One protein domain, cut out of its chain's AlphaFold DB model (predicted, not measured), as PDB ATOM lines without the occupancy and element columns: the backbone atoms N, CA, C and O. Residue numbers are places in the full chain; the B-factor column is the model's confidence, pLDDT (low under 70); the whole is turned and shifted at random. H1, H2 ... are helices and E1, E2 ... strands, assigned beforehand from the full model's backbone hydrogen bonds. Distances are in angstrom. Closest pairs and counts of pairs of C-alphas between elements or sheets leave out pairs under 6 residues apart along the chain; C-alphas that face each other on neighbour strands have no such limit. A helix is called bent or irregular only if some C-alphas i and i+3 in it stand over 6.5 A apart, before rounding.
ATOM      1  N   LYS A   5     -53.605 -32.636  -4.960       70.94
ATOM      2  CA  LYS A   5     -53.182 -33.374  -3.757       70.94
ATOM      3  C   LYS A   5     -53.069 -34.892  -3.938       70.94
ATOM      4  O   LYS A   5     -52.536 -35.546  -3.053       70.94
ATOM      5  N   SER A   6     -53.629 -35.439  -5.012       81.31
ATOM      6  CA  SER A   6     -53.539 -36.858  -5.356       81.31
ATOM      7  C   SER A   6     -52.669 -37.095  -6.587       81.31
ATOM      8  O   SER A   6     -52.673 -38.206  -7.099       81.31
ATOM      9  N   ALA A   7     -51.999 -36.057  -7.097       84.69
ATOM     10  CA  ALA A   7     -50.984 -36.234  -8.119       84.69
ATOM     11  C   ALA A   7     -49.745 -36.856  -7.469       84.69
ATOM     12  O   ALA A   7     -49.284 -36.398  -6.421       84.69
ATOM     13  N   ASP A   8     -49.244 -37.901  -8.102       89.19
ATOM     14  CA  ASP A   8     -48.060 -38.651  -7.715       89.19
ATOM     15  C   ASP A   8     -47.131 -38.806  -8.926       89.19
ATOM     16  O   ASP A   8     -47.424 -38.315 -10.021       89.19
ATOM     17  N   GLU A   9     -46.016 -39.502  -8.731       89.31
ATOM     18  CA  GLU A   9     -45.037 -39.785  -9.780       89.31
ATOM     19  C   GLU A   9     -45.677 -40.360 -11.050       89.31
ATOM     20  O   GLU A   9     -45.357 -39.935 -12.158       89.31
ATOM     21  N   SER A  10     -46.627 -41.292 -10.908       89.81
ATOM     22  CA  SER A  10     -47.274 -41.938 -12.053       89.81
ATOM     23  C   SER A  10     -48.074 -40.943 -12.895       89.81
ATOM     24  O   SER A  10     -48.082 -41.018 -14.123       89.81
ATOM     25  N   THR A  11     -48.690 -39.960 -12.234       89.81
ATOM     26  CA  THR A  11     -49.415 -38.868 -12.890       89.81
ATOM     27  C   THR A  11     -48.459 -37.968 -13.669       89.81
ATOM     28  O   THR A  11     -48.772 -37.571 -14.789       89.81
ATOM     29  N   VAL A  12     -47.302 -37.651 -13.082       89.19
ATOM     30  CA  VAL A  12     -46.270 -36.814 -13.706       89.19
ATOM     31  C   VAL A  12     -45.658 -37.527 -14.909       89.19
ATOM     32  O   VAL A  12     -45.668 -36.971 -16.004       89.19
ATOM     33  N   ARG A  13     -45.210 -38.778 -14.745       88.88
ATOM     34  CA  ARG A  13     -44.629 -39.580 -15.831       88.88
ATOM     35  C   ARG A  13     -45.594 -39.717 -17.003       88.88
ATOM     36  O   ARG A  13     -45.191 -39.476 -18.130       88.88
ATOM     37  N   LEU A  14     -46.875 -39.989 -16.748       90.56
ATOM     38  CA  LEU A  14     -47.890 -40.082 -17.803       90.56
ATOM     39  C   LEU A  14     -48.012 -38.795 -18.636       90.56
ATOM     40  O   LEU A  14     -48.280 -38.864 -19.833       90.56
ATOM     41  N   LEU A  15     -47.854 -37.623 -18.016       87.56
ATOM     42  CA  LEU A  15     -47.904 -36.343 -18.729       87.56
ATOM     43  C   LEU A  15     -46.655 -36.105 -19.581       87.56
ATOM     44  O   LEU A  15     -46.755 -35.467 -20.627       87.56
ATOM     45  N   LEU A  16     -45.506 -36.605 -19.130       89.06
ATOM     46  CA  LEU A  16     -44.218 -36.442 -19.799       89.06
ATOM     47  C   LEU A  16     -43.944 -37.534 -20.845       89.06
ATOM     48  O   LEU A  16     -43.143 -37.314 -21.743       89.06
ATOM     49  N   ASP A  17     -44.626 -38.681 -20.780       87.25
ATOM     50  CA  ASP A  17     -44.380 -39.869 -21.618       87.25
ATOM     51  C   ASP A  17     -44.521 -39.607 -23.129       87.25
ATOM     52  O   ASP A  17     -43.907 -40.276 -23.949       87.25
ATOM     53  N   ASN A  18     -45.282 -38.582 -23.519       85.81
ATOM     54  CA  ASN A  18     -45.502 -38.218 -24.922       85.81
ATOM     55  C   ASN A  18     -44.459 -37.220 -25.472       85.81
ATOM     56  O   ASN A  18     -44.797 -36.347 -26.276       85.81
ATOM     57  N   HIS A  19     -43.216 -37.289 -24.999       85.31
ATOM     58  CA  HIS A  19     -42.119 -36.460 -25.498       85.31
ATOM     59  C   HIS A  19     -41.392 -37.171 -26.650       85.31
ATOM     60  O   HIS A  19     -41.198 -38.380 -26.628       85.31
ATOM     61  N   GLU A  20     -41.005 -36.419 -27.682       84.56
ATOM     62  CA  GLU A  20     -40.292 -36.968 -28.850       84.56
ATOM     63  C   GLU A  20     -38.761 -36.907 -28.708       84.56
ATOM     64  O   GLU A  20     -38.036 -37.499 -29.505       84.56
ATOM     65  N   GLN A  21     -38.262 -36.146 -27.733       85.69
ATOM     66  CA  GLN A  21     -36.831 -35.940 -27.502       85.69
ATOM     67  C   GLN A  21     -36.256 -37.093 -26.671       85.69
ATOM     68  O   GLN A  21     -36.967 -37.682 -25.875       85.69
ATOM     69  N   GLU A  22     -34.971 -37.418 -26.835       83.12
ATOM     70  CA  GLU A  22     -34.323 -38.474 -26.033       83.12
ATOM     71  C   GLU A  22     -34.087 -38.055 -24.574       83.12
ATOM     72  O   GLU A  22     -33.952 -38.909 -23.703       83.12
ATOM     73  N   SER A  23     -34.049 -36.746 -24.312       87.94
ATOM     74  CA  SER A  23     -34.023 -36.160 -22.976       87.94
ATOM     75  C   SER A  23     -34.906 -34.915 -22.924       87.94
ATOM     76  O   SER A  23     -35.112 -34.242 -23.940       87.94
ATOM     77  N   LEU A  24     -35.455 -34.611 -21.748       90.94
ATOM     78  CA  LEU A  24     -36.383 -33.498 -21.558       90.94
ATOM     79  C   LEU A  24     -36.070 -32.730 -20.273       90.94
ATOM     80  O   LEU A  24     -36.108 -33.291 -19.179       90.94
ATOM     81  N   THR A  25     -35.850 -31.421 -20.400       90.19
ATOM     82  CA  THR A  25     -35.781 -30.527 -19.240       90.19
ATOM     83  C   THR A  25     -37.189 -30.159 -18.776       90.19
ATOM     84  O   THR A  25     -37.985 -29.600 -19.535       90.19
ATOM     85  N   VAL A  26     -37.504 -30.468 -17.521       88.25
ATOM     86  CA  VAL A  26     -38.804 -30.232 -16.893       88.25
ATOM     87  C   VAL A  26     -38.673 -29.102 -15.880       88.25
ATOM     88  O   VAL A  26     -38.159 -29.294 -14.782       88.25
ATOM     89  N   TYR A  27     -39.198 -27.930 -16.234       87.62
ATOM     90  CA  TYR A  27     -39.312 -26.804 -15.312       87.62
ATOM     91  C   TYR A  27     -40.546 -26.985 -14.426       87.62
ATOM     92  O   TYR A  27     -41.684 -26.901 -14.902       87.62
ATOM     93  N   ALA A  28     -40.329 -27.245 -13.140       83.06
ATOM     94  CA  ALA A  28     -41.390 -27.524 -12.180       83.06
ATOM     95  C   ALA A  28     -41.224 -26.702 -10.897       83.06
ATOM     96  O   ALA A  28     -40.180 -26.115 -10.628       83.06
ATOM     97  N   ASP A  29     -42.275 -26.657 -10.082       78.75
ATOM     98  CA  ASP A  29     -42.154 -26.166  -8.712       78.75
ATOM     99  C   ASP A  29     -41.568 -27.260  -7.789       78.75
ATOM    100  O   ASP A  29     -41.258 -28.383  -8.201       78.75
ATOM    101  N   GLY A  30     -41.392 -26.933  -6.508       78.75
ATOM    102  CA  GLY A  30     -40.912 -27.863  -5.479       78.75
ATOM    103  C   GLY A  30     -41.942 -28.905  -5.015       78.75
ATOM    104  O   GLY A  30     -41.845 -29.387  -3.887       78.75
ATOM    105  N   PHE A  31     -42.990 -29.204  -5.793       84.12
ATOM    106  CA  PHE A  31     -44.001 -30.176  -5.382       84.12
ATOM    107  C   PHE A  31     -43.455 -31.609  -5.395       84.12
ATOM    108  O   PHE A  31     -42.845 -32.064  -6.359       84.12
ATOM    109  N   ARG A  32     -43.744 -32.360  -4.325       86.25
ATOM    110  CA  ARG A  32     -43.133 -33.674  -4.056       86.25
ATOM    111  C   ARG A  32     -43.350 -34.733  -5.138       86.25
ATOM    112  O   ARG A  32     -42.569 -35.666  -5.230       86.25
ATOM    113  N   ALA A  33     -44.399 -34.610  -5.951       88.69
ATOM    114  CA  ALA A  33     -44.650 -35.553  -7.043       88.69
ATOM    115  C   ALA A  33     -43.555 -35.532  -8.125       88.69
ATOM    116  O   ALA A  33     -43.469 -36.477  -8.903       88.69
ATOM    117  N   TYR A  34     -42.740 -34.473  -8.163       88.00
ATOM    118  CA  TYR A  34     -41.615 -34.334  -9.080       88.00
ATOM    119  C   TYR A  34     -40.277 -34.812  -8.493       88.00
ATOM    120  O   TYR A  34     -39.342 -34.955  -9.268       88.00
ATOM    121  N   GLU A  35     -40.183 -35.084  -7.176       89.44
ATOM    122  CA  GLU A  35     -38.954 -35.595  -6.521       89.44
ATOM    123  C   GLU A  35     -38.332 -36.785  -7.286       89.44
ATOM    124  O   GLU A  35     -37.124 -36.782  -7.489       89.44
ATOM    125  N   PRO A  36     -39.106 -37.769  -7.798       91.31
ATOM    126  CA  PRO A  36     -38.522 -38.918  -8.496       91.31
ATOM    127  C   PRO A  36     -37.888 -38.609  -9.859       91.31
ATOM    128  O   PRO A  36     -37.268 -39.496 -10.436       91.31
ATOM    129  N   LEU A  37     -38.075 -37.401 -10.405       90.38
ATOM    130  CA  LEU A  37     -37.425 -36.996 -11.655       90.38
ATOM    131  C   LEU A  37     -35.946 -36.651 -11.452       90.38
ATOM    132  O   LEU A  37     -35.198 -36.711 -12.416       90.38
ATOM    133  N   ASP A  38     -35.524 -36.314 -10.227       88.06
ATOM    134  CA  ASP A  38     -34.126 -35.966  -9.931       88.06
ATOM    135  C   ASP A  38     -33.182 -37.187 -10.091       88.06
ATOM    136  O   ASP A  38     -31.980 -37.021 -10.290       88.06
ATOM    137  N   ASP A  39     -33.735 -38.407 -10.030       88.31
ATOM    138  CA  ASP A  39     -33.022 -39.685 -10.173       88.31
ATOM    139  C   ASP A  39     -33.201 -40.334 -11.571       88.31
ATOM    140  O   ASP A  39     -32.837 -41.498 -11.761       88.31
ATOM    141  N   ASP A  40     -33.808 -39.638 -12.543       87.75
ATOM    142  CA  ASP A  40     -34.108 -40.182 -13.877       87.75
ATOM    143  C   ASP A  40     -33.021 -39.806 -14.906       87.75
ATOM    144  O   ASP A  40     -32.499 -38.694 -14.910       87.75
ATOM    145  N   ASP A  41     -32.685 -40.729 -15.811       85.69
ATOM    146  CA  ASP A  41     -31.682 -40.493 -16.862       85.69
ATOM    147  C   ASP A  41     -32.257 -39.715 -18.065       85.69
ATOM    148  O   ASP A  41     -31.507 -39.181 -18.888       85.69
ATOM    149  N   ILE A  42     -33.589 -39.683 -18.202       87.44
ATOM    150  CA  ILE A  42     -34.310 -39.093 -19.340       87.44
ATOM    151  C   ILE A  42     -34.769 -37.667 -19.013       87.44
ATOM    152  O   ILE A  42     -34.788 -36.793 -19.886       87.44
ATOM    153  N   PHE A  43     -35.141 -37.411 -17.758       90.19
ATOM    154  CA  PHE A  43     -35.693 -36.130 -17.327       90.19
ATOM    155  C   PHE A  43     -34.675 -35.334 -16.517       90.19
ATOM    156  O   PHE A  43     -34.206 -35.793 -15.486       90.19
ATOM    157  N   ASN A  44     -34.395 -34.101 -16.943       89.50
ATOM    158  CA  ASN A  44     -33.646 -33.149 -16.128       89.50
ATOM    159  C   ASN A  44     -34.626 -32.178 -15.469       89.50
ATOM    160  O   ASN A  44     -35.271 -31.389 -16.161       89.50
ATOM    161  N   ARG A  45     -34.779 -32.233 -14.148       89.06
ATOM    162  CA  ARG A  45     -35.710 -31.355 -13.437       89.06
ATOM    163  C   ARG A  45     -35.019 -30.073 -12.987       89.06
ATOM    164  O   ARG A  45     -34.083 -30.109 -12.203       89.06
ATOM    165  N   GLU A  46     -35.585 -28.945 -13.397       88.12
ATOM    166  CA  GLU A  46     -35.156 -27.612 -12.972       88.12
ATOM    167  C   GLU A  46     -36.260 -26.963 -12.135       88.12
ATOM    168  O   GLU A  46     -37.439 -26.968 -12.510       88.12
ATOM    169  N   TYR A  47     -35.902 -26.414 -10.975       83.25
ATOM    170  CA  TYR A  47     -36.856 -25.784 -10.067       83.25
ATOM    171  C   TYR A  47     -36.182 -24.753  -9.167       83.25
ATOM    172  O   TYR A  47     -35.006 -24.856  -8.848       83.25
ATOM    173  N   VAL A  48     -36.972 -23.791  -8.691       78.50
ATOM    174  CA  VAL A  48     -36.507 -22.746  -7.772       78.50
ATOM    175  C   VAL A  48     -37.103 -22.949  -6.381       78.50
ATOM    176  O   VAL A  48     -38.315 -23.156  -6.219       78.50
ATOM    177  N   VAL A  49     -36.256 -22.843  -5.352       75.50
ATOM    178  CA  VAL A  49     -36.654 -22.957  -3.946       75.50
ATOM    179  C   VAL A  49     -36.858 -21.574  -3.327       75.50
ATOM    180  O   VAL A  49     -35.936 -20.902  -2.874       75.50
ATOM    181  N   HIS A  50     -38.123 -21.171  -3.214       69.50
ATOM    182  CA  HIS A  50     -38.495 -19.859  -2.676       69.50
ATOM    183  C   HIS A  50     -38.103 -19.639  -1.205       69.50
ATOM    184  O   HIS A  50     -37.966 -18.492  -0.775       69.50
ATOM    185  N   SER A  51     -37.949 -20.706  -0.406       73.44
ATOM    186  CA  SER A  51     -37.507 -20.572   0.992       73.44
ATOM    187  C   SER A  51     -36.084 -20.050   1.114       73.44
ATOM    188  O   SER A  51     -35.742 -19.468   2.143       73.44
ATOM    189  N   ASP A  52     -35.294 -20.201   0.055       79.94
ATOM    190  CA  ASP A  52     -33.871 -19.883   0.053       79.94
ATOM    191  C   ASP A  52     -33.625 -18.464  -0.489       79.94
ATOM    192  O   ASP A  52     -32.492 -17.999  -0.586       79.94
ATOM    193  N   GLY A  53     -34.706 -17.727  -0.780       77.38
ATOM    194  CA  GLY A  53     -34.658 -16.359  -1.293       77.38
ATOM    195  C   GLY A  53     -34.405 -16.268  -2.798       77.38
ATOM    196  O   GLY A  53     -34.225 -15.160  -3.306       77.38
ATOM    197  N   GLU A  54     -34.417 -17.399  -3.501       78.06
ATOM    198  CA  GLU A  54     -34.314 -17.474  -4.953       78.06
ATOM    199  C   GLU A  54     -35.702 -17.366  -5.599       78.06
ATOM    200  O   GLU A  54     -36.685 -17.939  -5.124       78.06
ATOM    201  N   TYR A  55     -35.797 -16.566  -6.663       71.94
ATOM    202  CA  TYR A  55     -37.066 -16.237  -7.328       71.94
ATOM    203  C   TYR A  55     -37.054 -16.528  -8.834       71.94
ATOM    204  O   TYR A  55     -38.112 -16.542  -9.459       71.94
ATOM    205  N   ALA A  56     -35.881 -16.718  -9.428       77.44
ATOM    206  CA  ALA A  56     -35.696 -17.163 -10.801       77.44
ATOM    207  C   ALA A  56     -34.252 -17.654 -10.943       77.44
ATOM    208  O   ALA A  56     -33.359 -17.014 -10.386       77.44
ATOM    209  N   ASP A  57     -34.058 -18.719 -11.710       80.25
ATOM    210  CA  ASP A  57     -32.755 -19.204 -12.153       80.25
ATOM    211  C   ASP A  57     -32.836 -19.537 -13.646       80.25
ATOM    212  O   ASP A  57     -33.639 -20.370 -14.055       80.25
ATOM    213  N   GLU A  58     -32.071 -18.819 -14.465       82.31
ATOM    214  CA  GLU A  58     -32.117 -18.886 -15.934       82.31
ATOM    215  C   GLU A  58     -33.554 -18.953 -16.508       82.31
ATOM    216  O   GLU A  58     -34.287 -17.957 -16.488       82.31
ATOM    217  N   ASP A  59     -33.957 -20.119 -17.021       78.06
ATOM    218  CA  ASP A  59     -35.275 -20.381 -17.606       78.06
ATOM    219  C   ASP A  59     -36.317 -20.861 -16.569       78.06
ATOM    220  O   ASP A  59     -37.532 -20.793 -16.814       78.06
ATOM    221  N   ALA A  60     -35.875 -21.288 -15.382       77.44
ATOM    222  CA  ALA A  60     -36.720 -21.647 -14.251       77.44
ATOM    223  C   ALA A  60     -37.215 -20.377 -13.540       77.44
ATOM    224  O   ALA A  60     -36.497 -19.700 -12.806       77.44
ATOM    225  N   HIS A  61     -38.483 -20.026 -13.749       69.81
ATOM    226  CA  HIS A  61     -39.065 -18.785 -13.235       69.81
ATOM    227  C   HIS A  61     -40.414 -19.008 -12.548       69.81
ATOM    228  O   HIS A  61     -41.087 -20.023 -12.735       69.81
ATOM    229  N   ILE A  62     -40.843 -18.009 -11.769       62.94
ATOM    230  CA  ILE A  62     -42.149 -18.004 -11.098       62.94
ATOM    231  C   ILE A  62     -43.274 -18.232 -12.111       62.94
ATOM    232  O   ILE A  62     -43.445 -17.459 -13.061       62.94
ATOM    233  N   ASN A  63     -44.149 -19.198 -11.816       64.88
ATOM    234  CA  ASN A  63     -45.454 -19.271 -12.454       64.88
ATOM    235  C   ASN A  63     -46.209 -17.965 -12.175       64.88
ATOM    236  O   ASN A  63     -46.747 -17.739 -11.087       64.88
TER     237      ASN A  63
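This is residues 5 to 63 of the 117 residues of the protein "ISXO2-like transposase domain-containing protein" of Natronobacterium gregoryi (UniProt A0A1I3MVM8). There is little regular structure: two short parallel strands, E1 and E2, lie side by side, H2 packs near E2 and H1 on H2, while residues 47 to 63 loop back on themselves at the other end. The 59 printed residues include H1, E1, H2, E2 in that order, mixed in class, with 22 residues in named elements. The whole is only just compact, close to loose, with radius of gyration of the C-alphas 12.0 A and spans 33 by 27 by 20 A.

Look at E1, residues 24 to 27, and E2, residues 43 to 46, parallel at 26 degrees; N 26 and O 44 are 2.8 A apart, within hydrogen-bond range. H2, residues 32 to 37, makes with them a strand-helix-strand unit, parallel neighbour strands with a helix between, its crossover right-handed. The closest C-alphas of H2 and E2, Leu 37 and Phe 43, are 6.0 A apart. H2 is irregular, with C-alphas 33 and 36 7.1 A apart; 0 of 2 O i to N i+4 pairs and 2 of 3 O i to N i+3 pairs are within range. H1, residues 9 to 16, has every O i to N i+4 pair within range. It touches H2, closest at the C-alphas of Glu 9 and Ala 33, 5.1 A, at a steep tilt of 64 degrees.

Find C-alpha 9 at (-45.037, -39.785, -9.780); H1 runs 10.6 A from there. H2 spans 10.1 A, E1 and E2 9.6 A each; E2 ends at C-alpha 46 (-35.156, -27.612, -12.972).

The C-alphas farthest apart, Glu 20 and Gly 53, are 34.9 A apart. The printed part has no cut and no long link between named elements; pLDDT is under 70 at residues 50 and 61 to 63.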